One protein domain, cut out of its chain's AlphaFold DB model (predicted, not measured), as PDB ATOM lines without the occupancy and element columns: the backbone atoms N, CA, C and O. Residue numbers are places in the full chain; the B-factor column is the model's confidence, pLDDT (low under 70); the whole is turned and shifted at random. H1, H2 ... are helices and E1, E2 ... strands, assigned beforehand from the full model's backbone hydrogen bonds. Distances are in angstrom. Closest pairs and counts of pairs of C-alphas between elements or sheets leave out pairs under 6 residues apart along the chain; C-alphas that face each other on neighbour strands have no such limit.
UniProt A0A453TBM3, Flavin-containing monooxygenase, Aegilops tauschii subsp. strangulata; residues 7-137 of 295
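AT A GLANCE: This is residues 7 to 137 of the 295 residues of the protein "Flavin-containing monooxygenase" of Aegilops tauschii subsp. strangulata (UniProt A0A453TBM3). A long, loosely strung body: helix H4 runs lengthwise along part of it, with the short helices H1, H2 and H3 toward one end, while H4's later part and H5 lie by the small parallel pair E2 and E3 near the middle. Past H6, the other end holds the parallel pair E1 and E4 and the hairpin E5 and E6. The printed part has 131 residues with six named helices and six named strands, in the order E1 E2 H1 H2 H3 H4 H5 E3 H6 E4 E5 E6, of mixed class. It is loose, with a radius of gyration of the C-alphas of 18.6 A, and elongated, spanning 61 by 32 by 19 A.

HOW THE PARTS SIT: E1, residues 7 to 10, is parallel to its neighbour E4, residues 111 to 115, with N 8 and O 112 at 2.8 A. E2, residues 15 to 17, is parallel to E3, residues 95 to 97, with N 17 and O 96 at 2.8 A. H1, residues 28 to 31, and H2, residues 34 to 38, only just touch, with 3 pairs of C-alphas within 8 A, and only at the corner; the closest C-alphas are those of Phe 30 and Gly 36, 5.4 A apart. H2 and H3, residues 47 to 55, only just touch, also with 3 pairs, the closest C-alphas being those of Leu 38 and Ala 53 at 5.6 A. H3 and H4, residues 57 to 77, meet only through their link. H4 touches H5, residues 86 to 91, with its residues 60 to 68 alone, at a steep tilt of 66 degrees, opposite ways; the C-alphas of Ser 64 and Phe 87 come closest, 5.1 A. E2, the helices H1 to H5 and E3 form a strand-helix-strand unit, two parallel neighbour strands with helices between. H4 and H6, residues 102 to 107, are close but not clearly touching, the closest C-alphas being those of Thr 74 and Tyr 103 at 7.8 A. E5, residues 119 to 121, and E6, residues 125 to 128, form an antiparallel hairpin, with N 127 and O 120 at 2.8 A. Every O i to N i+4 pair is within hydrogen-bond range in H2, H3, H5 and H6, and 13 of 17 are in H4; H1 is too short for such a pair.

IN THESE COORDINATES: E1 begins at C-alpha 7, (16.160, -44.731, 12.783). H4 is 30.0 A long, from C-alpha 57 at (26.265, -55.128, -23.658), with a kink of 45 degrees near residue 71. E4 is 13.0 A and H3 12.2 A long. E6 ends at C-alpha 128, (7.230, -49.994, 11.079).

THE WHOLE: The C-alphas of Leu 48 and Lys 123 are the two farthest apart, 61.3 A. Residues 43 to 48 stand free. The printed part has no cut, no link is long, and no printed residue is under 70 in pLDDT.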
ATOM      1  N   THR A   7      16.713 -43.641  13.592       95.75
ATOM      2  CA  THR A   7      16.160 -44.731  12.783       95.75
ATOM      3  C   THR A   7      15.806 -44.233  11.385       95.75
ATOM      4  O   THR A   7      14.937 -43.380  11.215       95.75
ATOM      5  N   MET A   8      16.464 -44.781  10.366       95.62
ATOM      6  CA  MET A   8      16.154 -44.564   8.957       95.62
ATOM      7  C   MET A   8      15.235 -45.675   8.450       95.62
ATOM      8  O   MET A   8      15.632 -46.840   8.390       95.62
ATOM      9  N   VAL A   9      14.019 -45.309   8.043       94.88
ATOM     10  CA  VAL A   9      13.087 -46.234   7.385       94.88
ATOM     11  C   VAL A   9      13.306 -46.181   5.874       94.88
ATOM     12  O   VAL A   9      13.108 -45.141   5.249       94.88
ATOM     13  N   VAL A  10      13.722 -47.300   5.282       93.81
ATOM     14  CA  VAL A  10      14.088 -47.395   3.864       93.81
ATOM     15  C   VAL A  10      13.119 -48.314   3.129       93.81
ATOM     16  O   VAL A  10      12.988 -49.492   3.460       93.81
ATOM     17  N   ARG A  11      12.467 -47.784   2.089       90.31
ATOM     18  CA  ARG A  11      11.556 -48.550   1.224       90.31
ATOM     19  C   ARG A  11      12.292 -49.289   0.113       90.31
ATOM     20  O   ARG A  11      12.154 -50.502  -0.019       90.31
ATOM     21  N   THR A  12      13.046 -48.541  -0.686       88.69
ATOM     22  CA  THR A  12      13.795 -49.048  -1.839       88.69
ATOM     23  C   THR A  12      15.268 -48.790  -1.580       88.69
ATOM     24  O   THR A  12      15.662 -47.665  -1.280       88.69
ATOM     25  N   LYS A  13      16.084 -49.839  -1.664       92.12
ATOM     26  CA  LYS A  13      17.532 -49.731  -1.505       92.12
ATOM     27  C   LYS A  13      18.133 -49.061  -2.742       92.12
ATOM     28  O   LYS A  13      17.777 -49.419  -3.865       92.12
ATOM     29  N   GLN A  14      19.053 -48.133  -2.530       91.88
ATOM     30  CA  GLN A  14      19.795 -47.431  -3.579       91.88
ATOM     31  C   GLN A  14      21.295 -47.613  -3.363       91.88
ATOM     32  O   GLN A  14      21.723 -47.983  -2.268       91.88
ATOM     33  N   TRP A  15      22.095 -47.407  -4.409       94.75
ATOM     34  CA  TRP A  15      23.549 -47.500  -4.296       94.75
ATOM     35  C   TRP A  15      24.085 -46.253  -3.583       94.75
ATOM     36  O   TRP A  15      24.047 -45.159  -4.140       94.75
ATOM     37  N   VAL A  16      24.591 -46.433  -2.362       95.56
ATOM     38  CA  VAL A  16      25.146 -45.361  -1.520       95.56
ATOM     39  C   VAL A  16      26.669 -45.436  -1.570       95.56
ATOM     40  O   VAL A  16      27.287 -46.282  -0.927       95.56
ATOM     41  N   LEU A  17      27.307 -44.600  -2.375       95.12
ATOM     42  CA  LEU A  17      28.734 -44.713  -2.661       95.12
ATOM     43  C   LEU A  17      29.568 -43.894  -1.675       95.12
ATOM     44  O   LEU A  17      29.296 -42.708  -1.525       95.12
ATOM     45  N   PRO A  18      30.612 -44.450  -1.036       93.56
ATOM     46  CA  PRO A  18      31.539 -43.634  -0.250       93.56
ATOM     47  C   PRO A  18      32.251 -42.584  -1.121       93.56
ATOM     48  O   PRO A  18      32.441 -41.450  -0.693       93.56
ATOM     49  N   ASP A  19      32.597 -42.963  -2.352       93.75
ATOM     50  CA  ASP A  19      33.185 -42.126  -3.393       93.75
ATOM     51  C   ASP A  19      32.985 -42.788  -4.776       93.75
ATOM     52  O   ASP A  19      32.428 -43.884  -4.894       93.75
ATOM     53  N   PHE A  20      33.453 -42.129  -5.839       92.38
ATOM     54  CA  PHE A  20      33.439 -42.656  -7.211       92.38
ATOM     55  C   PHE A  20      34.630 -43.581  -7.532       92.38
ATOM     56  O   PHE A  20      34.931 -43.805  -8.704       92.38
ATOM     57  N   TYR A  21      35.311 -44.142  -6.529       96.00
ATOM     58  CA  TYR A  21      36.386 -45.106  -6.735       96.00
ATOM     59  C   TYR A  21      35.930 -46.522  -6.372       96.00
ATOM     60  O   TYR A  21      35.462 -46.799  -5.271       96.00
ATOM     61  N   ALA A  22      36.124 -47.459  -7.297       96.38
ATOM     62  CA  ALA A  22      35.965 -48.886  -7.046       96.38
ATOM     63  C   ALA A  22      37.299 -49.586  -7.296       96.38
ATOM     64  O   ALA A  22      37.883 -49.447  -8.369       96.38
ATOM     65  N   TRP A  23      37.809 -50.315  -6.298       96.50
ATOM     66  CA  TRP A  23      39.127 -50.967  -6.367       96.50
ATOM     67  C   TRP A  23      40.276 -50.020  -6.778       96.50
ATOM     68  O   TRP A  23      41.206 -50.424  -7.470       96.50
ATOM     69  N   GLY A  24      40.205 -48.748  -6.372       95.38
ATOM     70  CA  GLY A  24      41.194 -47.722  -6.731       95.38
ATOM     71  C   GLY A  24      41.044 -47.141  -8.142       95.38
ATOM     72  O   GLY A  24      41.865 -46.323  -8.548       95.38
ATOM     73  N   VAL A  25      40.000 -47.521  -8.885       96.12
ATOM     74  CA  VAL A  25      39.692 -46.991 -10.219       96.12
ATOM     75  C   VAL A  25      38.536 -46.002 -10.129       96.12
ATOM     76  O   VAL A  25      37.483 -46.345  -9.599       96.12
ATOM     77  N   ASP A  26      38.717 -44.802 -10.684       95.00
ATOM     78  CA  ASP A  26      37.639 -43.818 -10.830       95.00
ATOM     79  C   ASP A  26      36.624 -44.302 -11.875       95.00
ATOM     80  O   ASP A  26      36.880 -44.269 -13.088       95.00
ATOM     81  N   ILE A  27      35.464 -44.751 -11.394       93.94
ATOM     82  CA  ILE A  27      34.400 -45.321 -12.223       93.94
ATOM     83  C   ILE A  27      33.684 -44.265 -13.069       93.94
ATOM     84  O   ILE A  27      32.976 -44.622 -14.014       93.94
ATOM     85  N   SER A  28      33.907 -42.974 -12.810       89.62
ATOM     86  CA  SER A  28      33.423 -41.885 -13.666       89.62
ATOM     87  C   SER A  28      33.905 -42.061 -15.105       89.62
ATOM     88  O   SER A  28      33.153 -41.812 -16.044       89.62
ATOM     89  N   ASN A  29      35.116 -42.588 -15.301       91.19
ATOM     90  CA  ASN A  29      35.694 -42.816 -16.630       91.19
ATOM     91  C   ASN A  29      34.978 -43.921 -17.428       91.19
ATOM     92  O   ASN A  29      35.042 -43.940 -18.659       91.19
ATOM     93  N   PHE A  30      34.262 -44.824 -16.755       92.62
ATOM     94  CA  PHE A  30      33.480 -45.873 -17.415       92.62
ATOM     95  C   PHE A  30      32.178 -45.347 -18.017       92.62
ATOM     96  O   PHE A  30      31.689 -45.905 -18.999       92.62
ATOM     97  N   TYR A  31      31.614 -44.291 -17.427       89.94
ATOM     98  CA  TYR A  31      30.225 -43.901 -17.654       89.94
ATOM     99  C   TYR A  31      30.046 -42.448 -18.108       89.94
ATOM    100  O   TYR A  31      29.180 -42.183 -18.934       89.94
ATOM    101  N   LEU A  32      30.865 -41.512 -17.618       89.88
ATOM    102  CA  LEU A  32      30.753 -40.066 -17.876       89.88
ATOM    103  C   LEU A  32      31.602 -39.594 -19.073       89.88
ATOM    104  O   LEU A  32      31.932 -38.413 -19.202       89.88
ATOM    105  N   THR A  33      31.937 -40.515 -19.973       93.69
ATOM    106  CA  THR A  33      32.721 -40.282 -21.193       93.69
ATOM    107  C   THR A  33      31.858 -40.549 -22.426       93.69
ATOM    108  O   THR A  33      30.836 -41.237 -22.347       93.69
ATOM    109  N   ARG A  34      32.244 -40.037 -23.603       94.00
ATOM    110  CA  ARG A  34      31.506 -40.356 -24.842       94.00
ATOM    111  C   ARG A  34      31.541 -41.850 -25.155       94.00
ATOM    112  O   ARG A  34      30.569 -42.371 -25.693       94.00
ATOM    113  N   PHE A  35      32.634 -42.538 -24.824       95.25
ATOM    114  CA  PHE A  35      32.723 -43.990 -24.942       95.25
ATOM    115  C   PHE A  35      31.725 -44.688 -24.015       95.25
ATOM    116  O   PHE A  35      31.012 -45.582 -24.467       95.25
ATOM    117  N   GLY A  36      31.618 -44.244 -22.759       94.19
ATOM    118  CA  GLY A  36      30.628 -44.753 -21.808       94.19
ATOM    119  C   GLY A  36      29.201 -44.646 -22.346       94.19
ATOM    120  O   GLY A  36      28.430 -45.600 -22.267       94.19
ATOM    121  N   GLU A  37      28.870 -43.542 -23.019       93.75
ATOM    122  CA  GLU A  37      27.571 -43.399 -23.673       93.75
ATOM    123  C   GLU A  37      27.345 -44.423 -24.792       93.75
ATOM    124  O   GLU A  37      26.199 -44.796 -25.026       93.75
ATOM    125  N   LEU A  38      28.374 -44.933 -25.486       94.81
ATOM    126  CA  LEU A  38      28.214 -45.979 -26.517       94.81
ATOM    127  C   LEU A  38      27.672 -47.296 -25.948       94.81
ATOM    128  O   LEU A  38      27.085 -48.073 -26.697       94.81
ATOM    129  N   LEU A  39      27.805 -47.521 -24.639       93.88
ATOM    130  CA  LEU A  39      27.236 -48.670 -23.924       93.88
ATOM    131  C   LEU A  39      25.709 -48.569 -23.748       93.88
ATOM    132  O   LEU A  39      25.064 -49.512 -23.281       93.88
ATOM    133  N   ILE A  40      25.137 -47.409 -24.074       92.56
ATOM    134  CA  ILE A  40      23.767 -47.023 -23.762       92.56
ATOM    135  C   ILE A  40      23.012 -46.759 -25.063       92.56
ATOM    136  O   ILE A  40      23.474 -46.016 -25.930       92.56
ATOM    137  N   HIS A  41      21.819 -47.329 -25.181       93.12
ATOM    138  CA  HIS A  41      20.903 -46.975 -26.255       93.12
ATOM    139  C   HIS A  41      20.375 -45.561 -26.049       93.12
ATOM    140  O   HIS A  41      19.897 -45.246 -24.961       93.12
ATOM    141  N   LYS A  42      20.434 -44.719 -27.077       91.88
ATOM    142  CA  LYS A  42      20.085 -43.296 -26.983       91.88
ATOM    143  C   LYS A  42      18.693 -42.996 -27.550       91.88
ATOM    144  O   LYS A  42      18.207 -43.721 -28.422       91.88
ATOM    145  N   PRO A  43      18.060 -41.896 -27.107       90.88
ATOM    146  CA  PRO A  43      16.863 -41.352 -27.739       90.88
ATOM    147  C   PRO A  43      17.096 -41.079 -29.228       90.88
ATOM    148  O   PRO A  43      18.107 -40.468 -29.586       90.88
ATOM    149  N   ALA A  44      16.155 -41.503 -30.080       87.56
ATOM    150  CA  ALA A  44      16.191 -41.290 -31.530       87.56
ATOM    151  C   ALA A  44      17.495 -41.746 -32.228       87.56
ATOM    152  O   ALA A  44      17.881 -41.192 -33.260       87.56
ATOM    153  N   GLU A  45      18.197 -42.739 -31.672       91.50
ATOM    154  CA  GLU A  45      19.463 -43.205 -32.234       91.50
ATOM    155  C   GLU A  45      19.300 -43.917 -33.584       91.50
ATOM    156  O   GLU A  45      18.298 -44.576 -33.862       91.50
ATOM    157  N   GLY A  46      20.324 -43.806 -34.433       93.50
ATOM    158  CA  GLY A  46      20.391 -44.555 -35.684       93.50
ATOM    159  C   GLY A  46      20.755 -46.028 -35.469       93.50
ATOM    160  O   GLY A  46      21.311 -46.408 -34.438       93.50
ATOM    161  N   PHE A  47      20.525 -46.848 -36.498       95.31
ATOM    162  CA  PHE A  47      20.788 -48.292 -36.469       95.31
ATOM    163  C   PHE A  47      22.210 -48.651 -36.007       95.31
ATOM    164  O   PHE A  47      22.373 -49.553 -35.195       95.31
ATOM    165  N   LEU A  48      23.235 -47.923 -36.470       95.44
ATOM    166  CA  LEU A  48      24.631 -48.201 -36.108       95.44
ATOM    167  C   LEU A  48      24.911 -47.998 -34.614       95.44
ATOM    168  O   LEU A  48      25.599 -48.815 -34.008       95.44
ATOM    169  N   LEU A  49      24.365 -46.935 -34.012       94.19
ATOM    170  CA  LEU A  49      24.520 -46.674 -32.577       94.19
ATOM    171  C   LEU A  49      23.756 -47.709 -31.749       94.19
ATOM    172  O   LEU A  49      24.308 -48.239 -30.787       94.19
ATOM    173  N   SER A  50      22.545 -48.067 -32.186       94.88
ATOM    174  CA  SER A  50      21.778 -49.139 -31.555       94.88
ATOM    175  C   SER A  50      22.509 -50.477 -31.627       94.88
ATOM    176  O   SER A  50      22.535 -51.206 -30.641       94.88
ATOM    177  N   LEU A  51      23.096 -50.823 -32.776       96.31
ATOM    178  CA  LEU A  51      23.858 -52.059 -32.939       96.31
ATOM    179  C   LEU A  51      25.086 -52.062 -32.025       96.31
ATOM    180  O   LEU A  51      25.357 -53.066 -31.371       96.31
ATOM    181  N   LEU A  52      25.798 -50.938 -31.942       95.81
ATOM    182  CA  LEU A  52      26.974 -50.811 -31.091       95.81
ATOM    183  C   LEU A  52      26.627 -50.981 -29.604       95.81
ATOM    184  O   LEU A  52      27.290 -51.761 -28.927       95.81
ATOM    185  N   ALA A  53      25.564 -50.337 -29.114       95.00
ATOM    186  CA  ALA A  53      25.097 -50.508 -27.735       95.00
ATOM    187  C   ALA A  53      24.714 -51.969 -27.428       95.00
ATOM    188  O   ALA A  53      25.038 -52.496 -26.359       95.00
ATOM    189  N   THR A  54      24.100 -52.664 -28.392       95.81
ATOM    190  CA  THR A  54      23.806 -54.100 -28.274       95.81
ATOM    191  C   THR A  54      25.090 -54.930 -28.190       95.81
ATOM    192  O   THR A  54      25.238 -55.723 -27.263       95.81
ATOM    193  N   ILE A  55      26.047 -54.725 -29.104       97.44
ATOM    194  CA  ILE A  55      27.328 -55.456 -29.130       97.44
ATOM    195  C   ILE A  55      28.127 -55.206 -27.843       97.44
ATOM    196  O   ILE A  55      28.709 -56.137 -27.295       97.44
ATOM    197  N   LEU A  56      28.121 -53.980 -27.315       96.75
ATOM    198  CA  LEU A  56      28.854 -53.605 -26.102       96.75
ATOM    199  C   LEU A  56      28.144 -54.000 -24.793       96.75
ATOM    200  O   LEU A  56      28.659 -53.733 -23.704       96.75
ATOM    201  N   THR A  57      26.997 -54.682 -24.855       95.62
ATOM    202  CA  THR A  57      26.265 -55.128 -23.658       95.62
ATOM    203  C   THR A  57      27.096 -56.005 -22.702       95.62
ATOM    204  O   THR A  57      26.997 -55.780 -21.493       95.62
ATOM    205  N   PRO A  58      27.950 -56.947 -23.153       97.31
ATOM    206  CA  PRO A  58      28.821 -57.703 -22.248       97.31
ATOM    207  C   PRO A  58      29.813 -56.812 -21.491       97.31
ATOM    208  O   PRO A  58      30.023 -57.008 -20.295       97.31
ATOM    209  N   LEU A  59      30.377 -55.794 -22.153       96.94
ATOM    210  CA  LEU A  59      31.282 -54.833 -21.518       96.94
ATOM    211  C   LEU A  59      30.544 -53.998 -20.467       96.94
ATOM    212  O   LEU A  59      31.016 -53.865 -19.343       96.94
ATOM    213  N   LYS A  60      29.346 -53.508 -20.795       94.94
ATOM    214  CA  LYS A  60      28.460 -52.815 -19.847       94.94
ATOM    215  C   LYS A  60      28.212 -53.645 -18.580       94.94
ATOM    216  O   LYS A  60      28.318 -53.122 -17.473       94.94
ATOM    217  N   LEU A  61      27.907 -54.938 -18.734       96.00
ATOM    218  CA  LEU A  61      27.699 -55.855 -17.607       96.00
ATOM    219  C   LEU A  61      28.979 -56.060 -16.792       96.00
ATOM    220  O   LEU A  61      28.922 -56.041 -15.564       96.00
ATOM    221  N   MET A  62      30.126 -56.212 -17.457       97.50
ATOM    222  CA  MET A  62      31.428 -56.336 -16.801       97.50
ATOM    223  C   MET A  62      31.743 -55.108 -15.936       97.50
ATOM    224  O   MET A  62      32.078 -55.267 -14.765       97.50
ATOM    225  N   LEU A  63      31.577 -53.897 -16.479       97.00
ATOM    226  CA  LEU A  63      31.819 -52.644 -15.753       97.00
ATOM    227  C   LEU A  63      30.861 -52.487 -14.563       97.00
ATOM    228  O   LEU A  63      31.298 -52.134 -13.468       97.00
ATOM    229  N   SER A  64      29.578 -52.835 -14.744       96.56
ATOM    230  CA  SER A  64      28.600 -52.860 -13.645       96.56
ATOM    231  C   SER A  64      29.055 -53.794 -12.528       96.56
ATOM    232  O   SER A  64      29.154 -53.388 -11.374       96.56
ATOM    233  N   LYS A  65      29.398 -55.044 -12.864       97.69
ATOM    234  CA  LYS A  65      29.805 -56.051 -11.877       97.69
ATOM    235  C   LYS A  65      31.123 -55.709 -11.193       97.69
ATOM    236  O   LYS A  65      31.271 -56.003 -10.008       97.69
ATOM    237  N   PHE A  66      32.043 -55.054 -11.895       97.94
ATOM    238  CA  PHE A  66      33.260 -54.514 -11.300       97.94
ATOM    239  C   PHE A  66      32.932 -53.522 -10.175       97.94
ATOM    240  O   PHE A  66      33.366 -53.737  -9.043       97.94
ATOM    241  N   ALA A  67      32.101 -52.507 -10.439       97.38
ATOM    242  CA  ALA A  67      31.683 -51.541  -9.418       97.38
ATOM    243  C   ALA A  67      30.901 -52.210  -8.269       97.38
ATOM    244  O   ALA A  67      31.216 -52.007  -7.094       97.38
ATOM    245  N   GLU A  68      29.938 -53.081  -8.590       97.50
ATOM    246  CA  GLU A  68      29.136 -53.819  -7.600       97.50
ATOM    247  C   GLU A  68      30.002 -54.665  -6.662       97.50
ATOM    248  O   GLU A  68      29.726 -54.746  -5.461       97.50
ATOM    249  N   SER A  69      31.055 -55.300  -7.184       97.25
ATOM    250  CA  SER A  69      31.943 -56.148  -6.384       97.25
ATOM    251  C   SER A  69      32.651 -55.382  -5.264       97.25
ATOM    252  O   SER A  69      32.901 -55.966  -4.214       97.25
ATOM    253  N   TYR A  70      32.914 -54.087  -5.463       97.19
ATOM    254  CA  TYR A  70      33.501 -53.214  -4.454       97.19
ATOM    255  C   TYR A  70      32.432 -52.674  -3.499       97.19
ATOM    256  O   TYR A  70      32.459 -52.962  -2.302       97.19
ATOM    257  N   TYR A  71      31.439 -51.951  -4.025       96.88
ATOM    258  CA  TYR A  71      30.459 -51.241  -3.196       96.88
ATOM    259  C   TYR A  71      29.570 -52.183  -2.377       96.88
ATOM    260  O   TYR A  71      29.167 -51.853  -1.261       96.88
ATOM    261  N   SER A  72      29.314 -53.398  -2.873       96.69
ATOM    262  CA  SER A  72      28.534 -54.376  -2.114       96.69
ATOM    263  C   SER A  72      29.229 -54.853  -0.837       96.69
ATOM    264  O   SER A  72      28.529 -55.312   0.060       96.69
ATOM    265  N   ILE A  73      30.555 -54.735  -0.695       95.12
ATOM    266  CA  ILE A  73      31.281 -55.204   0.500       95.12
ATOM    267  C   ILE A  73      30.755 -54.503   1.754       95.12
ATOM    268  O   ILE A  73      30.336 -55.161   2.706       95.12
ATOM    269  N   THR A  74      30.736 -53.170   1.738       92.56
ATOM    270  CA  THR A  74      30.266 -52.367   2.872       92.56
ATOM    271  C   THR A  74      28.749 -52.454   3.005       92.56
ATOM    272  O   THR A  74      28.231 -52.682   4.095       92.56
ATOM    273  N   MET A  75      28.017 -52.369   1.890       95.94
ATOM    274  CA  MET A  75      26.553 -52.382   1.912       95.94
ATOM    275  C   MET A  75      25.965 -53.716   2.395       95.94
ATOM    276  O   MET A  75      24.925 -53.710   3.052       95.94
ATOM    277  N   LYS A  76      26.615 -54.862   2.131       96.19
ATOM    278  CA  LYS A  76      26.168 -56.180   2.625       96.19
ATOM    279  C   LYS A  76      26.142 -56.256   4.145       96.19
ATOM    280  O   LYS A  76      25.222 -56.866   4.680       96.19
ATOM    281  N   LYS A  77      27.095 -55.618   4.835       94.56
ATOM    282  CA  LYS A  77      27.146 -55.605   6.309       94.56
ATOM    283  C   LYS A  77      25.886 -55.005   6.936       94.56
ATOM    284  O   LYS A  77      25.501 -55.403   8.026       94.56
ATOM    285  N   HIS A  78      25.244 -54.078   6.227       93.75
ATOM    286  CA  HIS A  78      24.028 -53.388   6.664       93.75
ATOM    287  C   HIS A  78      22.785 -53.846   5.887       93.75
ATOM    288  O   HIS A  78      21.734 -53.218   5.972       93.75
ATOM    289  N   ASP A  79      22.908 -54.919   5.096       94.12
ATOM    290  CA  ASP A  79      21.852 -55.449   4.233       94.12
ATOM    291  C   ASP A  79      21.268 -54.375   3.272       94.12
ATOM    292  O   ASP A  79      20.094 -54.362   2.913       94.12
ATOM    293  N   MET A  80      22.103 -53.448   2.805       95.56
ATOM    294  CA  MET A  80      21.693 -52.318   1.962       95.56
ATOM    295  C   MET A  80      21.967 -52.508   0.470       95.56
ATOM    296  O   MET A  80      21.669 -51.611  -0.310       95.56
ATOM    297  N   VAL A  81      22.467 -53.672   0.039       96.19
ATOM    298  CA  VAL A  81      22.677 -53.947  -1.395       96.19
ATOM    299  C   VAL A  81      21.343 -53.880  -2.152       96.19
ATOM    300  O   VAL A  81      20.427 -54.622  -1.771       96.19
ATOM    301  N   PRO A  82      21.226 -53.028  -3.190       94.19
ATOM    302  CA  PRO A  82      20.018 -52.915  -4.000       94.19
ATOM    303  C   PRO A  82      19.695 -54.162  -4.817       94.19
ATOM    304  O   PRO A  82      20.580 -54.939  -5.166       94.19
ATOM    305  N   ASP A  83      18.417 -54.304  -5.177       91.75
ATOM    306  CA  ASP A  83      17.934 -55.405  -6.022       91.75
ATOM    307  C   ASP A  83      18.193 -55.163  -7.525       91.75
ATOM    308  O   ASP A  83      18.005 -56.060  -8.344       91.75
ATOM    309  N   HIS A  84      18.638 -53.957  -7.894       91.06
ATOM    310  CA  HIS A  84      19.022 -53.573  -9.254       91.06
ATOM    311  C   HIS A  84      20.549 -53.482  -9.401       91.06
ATOM    312  O   HIS A  84      21.278 -53.234  -8.437       91.06
ATOM    313  N   SER A  85      21.049 -53.660 -10.625       92.94
ATOM    314  CA  SER A  85      22.482 -53.554 -10.931       92.94
ATOM    315  C   SER A  85      23.012 -52.134 -10.730       92.94
ATOM    316  O   SER A  85      22.263 -51.158 -10.793       92.94
ATOM    317  N   PHE A  86      24.325 -51.993 -10.544       94.25
ATOM    318  CA  PHE A  86      24.939 -50.669 -10.431       94.25
ATOM    319  C   PHE A  86      24.704 -49.822 -11.685       94.25
ATOM    320  O   PHE A  86      24.372 -48.645 -11.581       94.25
ATOM    321  N   PHE A  87      24.799 -50.432 -12.871       92.44
ATOM    322  CA  PHE A  87      24.529 -49.757 -14.136       92.44
ATOM    323  C   PHE A  87      23.102 -49.194 -14.217       92.44
ATOM    324  O   PHE A  87      22.907 -48.067 -14.665       92.44
ATOM    325  N   GLU A  88      22.098 -49.959 -13.789       89.25
ATOM    326  CA  GLU A  88      20.709 -49.480 -13.758       89.25
ATOM    327  C   GLU A  88      20.546 -48.333 -12.765       89.25
ATOM    328  O   GLU A  88      19.916 -47.330 -13.095       89.25
ATOM    329  N   GLY A  89      21.184 -48.439 -11.595       89.75
ATOM    330  CA  GLY A  89      21.188 -47.372 -10.602       89.75
ATOM    331  C   GLY A  89      21.786 -46.083 -11.162       89.75
ATOM    332  O   GLY A  89      21.174 -45.024 -11.055       89.75
ATOM    333  N   ILE A  90      22.958 -46.155 -11.800       89.31
ATOM    334  CA  ILE A  90      23.638 -44.960 -12.312       89.31
ATOM    335  C   ILE A  90      22.950 -44.381 -13.559       89.31
ATOM    336  O   ILE A  90      22.881 -43.170 -13.723       89.31
ATOM    337  N   VAL A  91      22.371 -45.197 -14.446       87.75
ATOM    338  CA  VAL A  91      21.579 -44.649 -15.564       87.75
ATOM    339  C   VAL A  91      20.279 -44.019 -15.063       87.75
ATOM    340  O   VAL A  91      19.878 -42.977 -15.577       87.75
ATOM    341  N   GLY A  92      19.633 -44.635 -14.070       83.69
ATOM    342  CA  GLY A  92      18.367 -44.186 -13.491       83.69
ATOM    343  C   GLY A  92      18.484 -43.058 -12.463       83.69
ATOM    344  O   GLY A  92      17.460 -42.633 -11.933       83.69
ATOM    345  N   CYS A  93      19.693 -42.567 -12.176       85.88
ATOM    346  CA  CYS A  93      19.949 -41.569 -11.133       85.88
ATOM    347  C   CYS A  93      19.529 -42.025  -9.719       85.88
ATOM    348  O   CYS A  93      19.056 -41.229  -8.913       85.88
ATOM    349  N   TRP A  94      19.718 -43.310  -9.404       85.62
ATOM    350  CA  TRP A  94      19.499 -43.930  -8.081       85.62
ATOM    351  C   TRP A  94      20.812 -44.288  -7.382       85.62
ATOM    352  O   TRP A  94      20.933 -45.306  -6.694       85.62
ATOM    353  N   VAL A  95      21.818 -43.453  -7.614       89.69
ATOM    354  CA  VAL A  95      23.113 -43.520  -6.953       89.69
ATOM    355  C   VAL A  95      23.279 -42.226  -6.184       89.69
ATOM    356  O   VAL A  95      23.122 -41.148  -6.758       89.69
ATOM    357  N   GLU A  96      23.630 -42.337  -4.914       90.44
ATOM    358  CA  GLU A  96      23.927 -41.195  -4.060       90.44
ATOM    359  C   GLU A  96      25.324 -41.328  -3.462       90.44
ATOM    360  O   GLU A  96      25.809 -42.433  -3.222       90.44
ATOM    361  N   LEU A  97      25.984 -40.195  -3.227       93.19
ATOM    362  CA  LEU A  97      27.199 -40.181  -2.425       93.19
ATOM    363  C   LEU A  97      26.813 -40.241  -0.951       93.19
ATOM    364  O   LEU A  97      25.972 -39.473  -0.481       93.19
ATOM    365  N   ALA A  98      27.463 -41.140  -0.227       94.94
ATOM    366  CA  ALA A  98      27.320 -41.284   1.200       94.94
ATOM    367  C   ALA A  98      27.666 -39.946   1.873       94.94
ATOM    368  O   ALA A  98      28.750 -39.398   1.637       94.94
ATOM    369  N   PRO A  99      26.790 -39.417   2.743       93.94
ATOM    370  CA  PRO A  99      27.159 -38.307   3.601       93.94
ATOM    371  C   PRO A  99      28.406 -38.648   4.416       93.94
ATOM    372  O   PRO A  99      28.694 -39.818   4.700       93.94
ATOM    373  N   LYS A 100      29.131 -37.612   4.839       94.06
ATOM    374  CA  LYS A 100      30.298 -37.783   5.704       94.06
ATOM    375  C   LYS A 100      29.943 -38.674   6.902       94.06
ATOM    376  O   LYS A 100      28.909 -38.484   7.538       94.06
ATOM    377  N   ASP A 101      30.812 -39.642   7.185       94.94
ATOM    378  CA  ASP A 101      30.685 -40.594   8.291       94.94
ATOM    379  C   ASP A 101      29.446 -41.516   8.225       94.94
ATOM    380  O   ASP A 101      29.185 -42.228   9.187       94.94
ATOM    381  N   HIS A 102      28.703 -41.588   7.110       95.44
ATOM    382  CA  HIS A 102      27.489 -42.420   6.991       95.44
ATOM    383  C   HIS A 102      27.709 -43.883   7.410       95.44
ATOM    384  O   HIS A 102      27.013 -44.389   8.287       95.44
ATOM    385  N   TYR A 103      28.709 -44.551   6.829       95.62
ATOM    386  CA  TYR A 103      29.004 -45.951   7.148       95.62
ATOM    387  C   TYR A 103      29.562 -46.136   8.559       95.62
ATOM    388  O   TYR A 103      29.173 -47.072   9.246       95.62
ATOM    389  N   LYS A 104      30.391 -45.200   9.031       95.75
ATOM    390  CA  LYS A 104      30.860 -45.185  10.422       95.75
ATOM    391  C   LYS A 104      29.681 -45.093  11.396       95.75
ATOM    392  O   LYS A 104      29.611 -45.846  12.358       95.75
ATOM    393  N   ASN A 105      28.724 -44.213  11.114       96.56
ATOM    394  CA  ASN A 105      27.540 -44.006  11.938       96.56
ATOM    395  C   ASN A 105      26.622 -45.239  11.969       96.56
ATOM    396  O   ASN A 105      25.988 -45.480  12.999       96.56
ATOM    397  N   LEU A 106      26.568 -46.013  10.877       96.06
ATOM    398  CA  LEU A 106      25.907 -47.321  10.828       96.06
ATOM    399  C   LEU A 106      26.656 -48.378  11.651       96.06
ATOM    400  O   LEU A 106      26.024 -49.128  12.389       96.06
ATOM    401  N   GLU A 107      27.985 -48.441  11.541       95.38
ATOM    402  CA  GLU A 107      28.825 -49.386  12.296       95.38
ATOM    403  C   GLU A 107      28.781 -49.120  13.809       95.38
ATOM    404  O   GLU A 107      28.689 -50.058  14.597       95.38
ATOM    405  N   GLU A 108      28.781 -47.852  14.225       96.00
ATOM    406  CA  GLU A 108      28.672 -47.449  15.633       96.00
ATOM    407  C   GLU A 108      27.237 -47.559  16.185       96.00
ATOM    408  O   GLU A 108      27.032 -47.434  17.391       96.00
ATOM    409  N   GLY A 109      26.234 -47.779  15.328       95.81
ATOM    410  CA  GLY A 109      24.826 -47.897  15.724       95.81
ATOM    411  C   GLY A 109      24.134 -46.563  16.020       95.81
ATOM    412  O   GLY A 109      23.054 -46.544  16.601       95.81
ATOM    413  N   SER A 110      24.729 -45.437  15.619       97.12
ATOM    414  CA  SER A 110      24.076 -44.121  15.700       97.12
ATOM    415  C   SER A 110      23.013 -43.914  14.615       97.12
ATOM    416  O   SER A 110      22.113 -43.093  14.792       97.12
ATOM    417  N   ILE A 111      23.091 -44.676  13.519       96.75
ATOM    418  CA  ILE A 111      22.032 -44.825  12.521       96.75
ATOM    419  C   ILE A 111      21.572 -46.282  12.535       96.75
ATOM    420  O   ILE A 111      22.383 -47.196  12.392       96.75
ATOM    421  N   LEU A 112      20.265 -46.495  12.664       95.25
ATOM    422  CA  LEU A 112      19.632 -47.808  12.569       95.25
ATOM    423  C   LEU A 112      18.791 -47.862  11.301       95.25
ATOM    424  O   LEU A 112      17.975 -46.977  11.065       95.25
ATOM    425  N   ILE A 113      18.959 -48.899  10.489       95.00
ATOM    426  CA  ILE A 113      18.179 -49.061   9.259       95.00
ATOM    427  C   ILE A 113      17.027 -50.025   9.511       95.00
ATOM    428  O   ILE A 113      17.225 -51.139   9.996       95.00
ATOM    429  N   LYS A 114      15.825 -49.602   9.128       94.00
ATOM    430  CA  LYS A 114      14.608 -50.409   9.148       94.00
ATOM    431  C   LYS A 114      14.034 -50.456   7.746       94.00
ATOM    432  O   LYS A 114      13.729 -49.421   7.160       94.00
ATOM    433  N   LYS A 115      13.913 -51.647   7.172       92.06
ATOM    434  CA  LYS A 115      13.402 -51.784   5.808       92.06
ATOM    435  C   LYS A 115      11.924 -52.041   5.841       92.06
ATOM    436  O   LYS A 115      11.494 -53.060   6.370       92.06
ATOM    437  N   SER A 116      11.164 -51.140   5.251       92.44
ATOM    438  CA  SER A 116       9.726 -51.305   5.225       92.44
ATOM    439  C   SER A 116       9.084 -50.470   4.139       92.44
ATOM    440  O   SER A 116       9.565 -49.392   3.782       92.44
ATOM    441  N   LYS A 117       7.978 -50.982   3.601       89.31
ATOM    442  CA  LYS A 117       7.164 -50.263   2.617       89.31
ATOM    443  C   LYS A 117       6.089 -49.420   3.283       89.31
ATOM    444  O   LYS A 117       5.629 -48.461   2.664       89.31
ATOM    445  N   THR A 118       5.692 -49.772   4.503       92.38
ATOM    446  CA  THR A 118       4.604 -49.112   5.213       92.38
ATOM    447  C   THR A 118       4.964 -48.867   6.672       92.38
ATOM    448  O   THR A 118       5.774 -49.561   7.284       92.38
ATOM    449  N   PHE A 119       4.377 -47.817   7.227       94.62
ATOM    450  CA  PHE A 119       4.492 -47.487   8.633       94.62
ATOM    451  C   PHE A 119       3.239 -46.731   9.069       94.62
ATOM    452  O   PHE A 119       2.492 -46.206   8.238       94.62
ATOM    453  N   SER A 120       3.005 -46.673  10.372       95.12
ATOM    454  CA  SER A 120       1.915 -45.904  10.965       95.12
ATOM    455  C   SER A 120       2.392 -45.171  12.211       95.12
ATOM    456  O   SER A 120       3.374 -45.560  12.840       95.12
ATOM    457  N   PHE A 121       1.714 -44.079  12.542       96.44
ATOM    458  CA  PHE A 121       2.056 -43.251  13.690       96.44
ATOM    459  C   PHE A 121       1.233 -43.642  14.909       96.44
ATOM    460  O   PHE A 121       0.034 -43.905  14.801       96.44
ATOM    461  N   CYS A 122       1.865 -43.590  16.074       94.38
ATOM    462  CA  CYS A 122       1.183 -43.519  17.357       94.38
ATOM    463  C   CYS A 122       1.720 -42.328  18.159       94.38
ATOM    464  O   CYS A 122       2.571 -41.573  17.688       94.38
ATOM    465  N   LYS A 123       1.189 -42.124  19.365       94.69
ATOM    466  CA  LYS A 123       1.562 -40.983  20.206       94.69
ATOM    467  C   LYS A 123       3.031 -41.048  20.650       94.69
ATOM    468  O   LYS A 123       3.649 -40.010  20.848       94.69
ATOM    469  N   GLU A 124       3.566 -42.252  20.795       95.25
ATOM    470  CA  GLU A 124       4.903 -42.537  21.316       95.25
ATOM    471  C   GLU A 124       5.958 -42.733  20.204       95.25
ATOM    472  O   GLU A 124       7.153 -42.776  20.492       95.25
ATOM    473  N   GLY A 125       5.551 -42.844  18.931       95.44
ATOM    474  CA  GLY A 125       6.489 -43.023  17.824       95.44
ATOM    475  C   GLY A 125       5.887 -43.622  16.552       95.44
ATOM    476  O   GLY A 125       4.771 -43.283  16.142       95.44
ATOM    477  N   VAL A 126       6.653 -44.500  15.898       96.50
ATOM    478  CA  VAL A 126       6.322 -45.079  14.588       96.50
ATOM    479  C   VAL A 126       6.306 -46.605  14.641       96.50
ATOM    480  O   VAL A 126       7.303 -47.246  14.975       96.50
ATOM    481  N   PHE A 127       5.184 -47.203  14.245       95.81
ATOM    482  CA  PHE A 127       5.101 -48.628  13.940       95.81
ATOM    483  C   PHE A 127       5.580 -48.864  12.516       95.81
ATOM    484  O   PHE A 127       4.966 -48.382  11.564       95.81
ATOM    485  N   VAL A 128       6.656 -49.626  12.372       95.19
ATOM    486  CA  VAL A 128       7.230 -49.994  11.079       95.19
ATOM    487  C   VAL A 128       6.804 -51.424  10.752       95.19
ATOM    488  O   VAL A 128       6.997 -52.328  11.562       95.19
ATOM    489  N   GLU A 129       6.206 -51.649   9.581       93.19
ATOM    490  CA  GLU A 129       5.784 -52.995   9.181       93.19
ATOM    491  C   GLU A 129       6.996 -53.936   9.112       93.19
ATOM    492  O   GLU A 129       8.018 -53.592   8.516       93.19
ATOM    493  N   GLY A 130       6.860 -55.122   9.715       88.94
ATOM    494  CA  GLY A 130       7.924 -56.122   9.836       88.94
ATOM    495  C   GLY A 130       8.722 -56.037  11.141       88.94
ATOM    496  O   GLY A 130       9.414 -56.993  11.484       88.94
ATOM    497  N   GLU A 131       8.587 -54.950  11.900       90.38
ATOM    498  CA  GLU A 131       9.213 -54.804  13.211       90.38
ATOM    499  C   GLU A 131       8.254 -55.226  14.327       90.38
ATOM    500  O   GLU A 131       7.070 -54.891  14.325       90.38
ATOM    501  N   SER A 132       8.773 -55.968  15.305       86.19
ATOM    502  CA  SER A 132       7.999 -56.409  16.473       86.19
ATOM    503  C   SER A 132       7.866 -55.331  17.548       86.19
ATOM    504  O   SER A 132       7.065 -55.475  18.469       86.19
ATOM    505  N   THR A 133       8.666 -54.270  17.455       90.50
ATOM    506  CA  THR A 133       8.771 -53.220  18.468       90.50
ATOM    507  C   THR A 133       8.458 -51.860  17.867       90.50
ATOM    508  O   THR A 133       8.720 -51.602  16.690       90.50
ATOM    509  N   LEU A 134       7.869 -50.994  18.691       94.19
ATOM    510  CA  LEU A 134       7.643 -49.601  18.347       94.19
ATOM    511  C   LEU A 134       8.991 -48.883  18.209       94.19
ATOM    512  O   LEU A 134       9.858 -49.020  19.071       94.19
ATOM    513  N   VAL A 135       9.147 -48.076  17.160       94.88
ATOM    514  CA  VAL A 135      10.267 -47.136  17.062       94.88
ATOM    515  C   VAL A 135       9.872 -45.864  17.805       94.88
ATOM    516  O   VAL A 135       9.232 -44.976  17.233       94.88
ATOM    517  N   GLU A 136      10.222 -45.785  19.088       94.69
ATOM    518  CA  GLU A 136      10.026 -44.574  19.893       94.69
ATOM    519  C   GLU A 136      10.716 -43.385  19.218       94.69
ATOM    520  O   GLU A 136      11.877 -43.475  18.809       94.69
ATOM    521  N   SER A 137       9.978 -42.295  19.010       94.12
ATOM    522  CA  SER A 137      10.453 -41.169  18.201       94.12
ATOM    523  C   SER A 137       9.928 -39.843  18.735       94.12
ATOM    524  O   SER A 137       8.723 -39.611  18.740       94.12
TER     525      SER A 137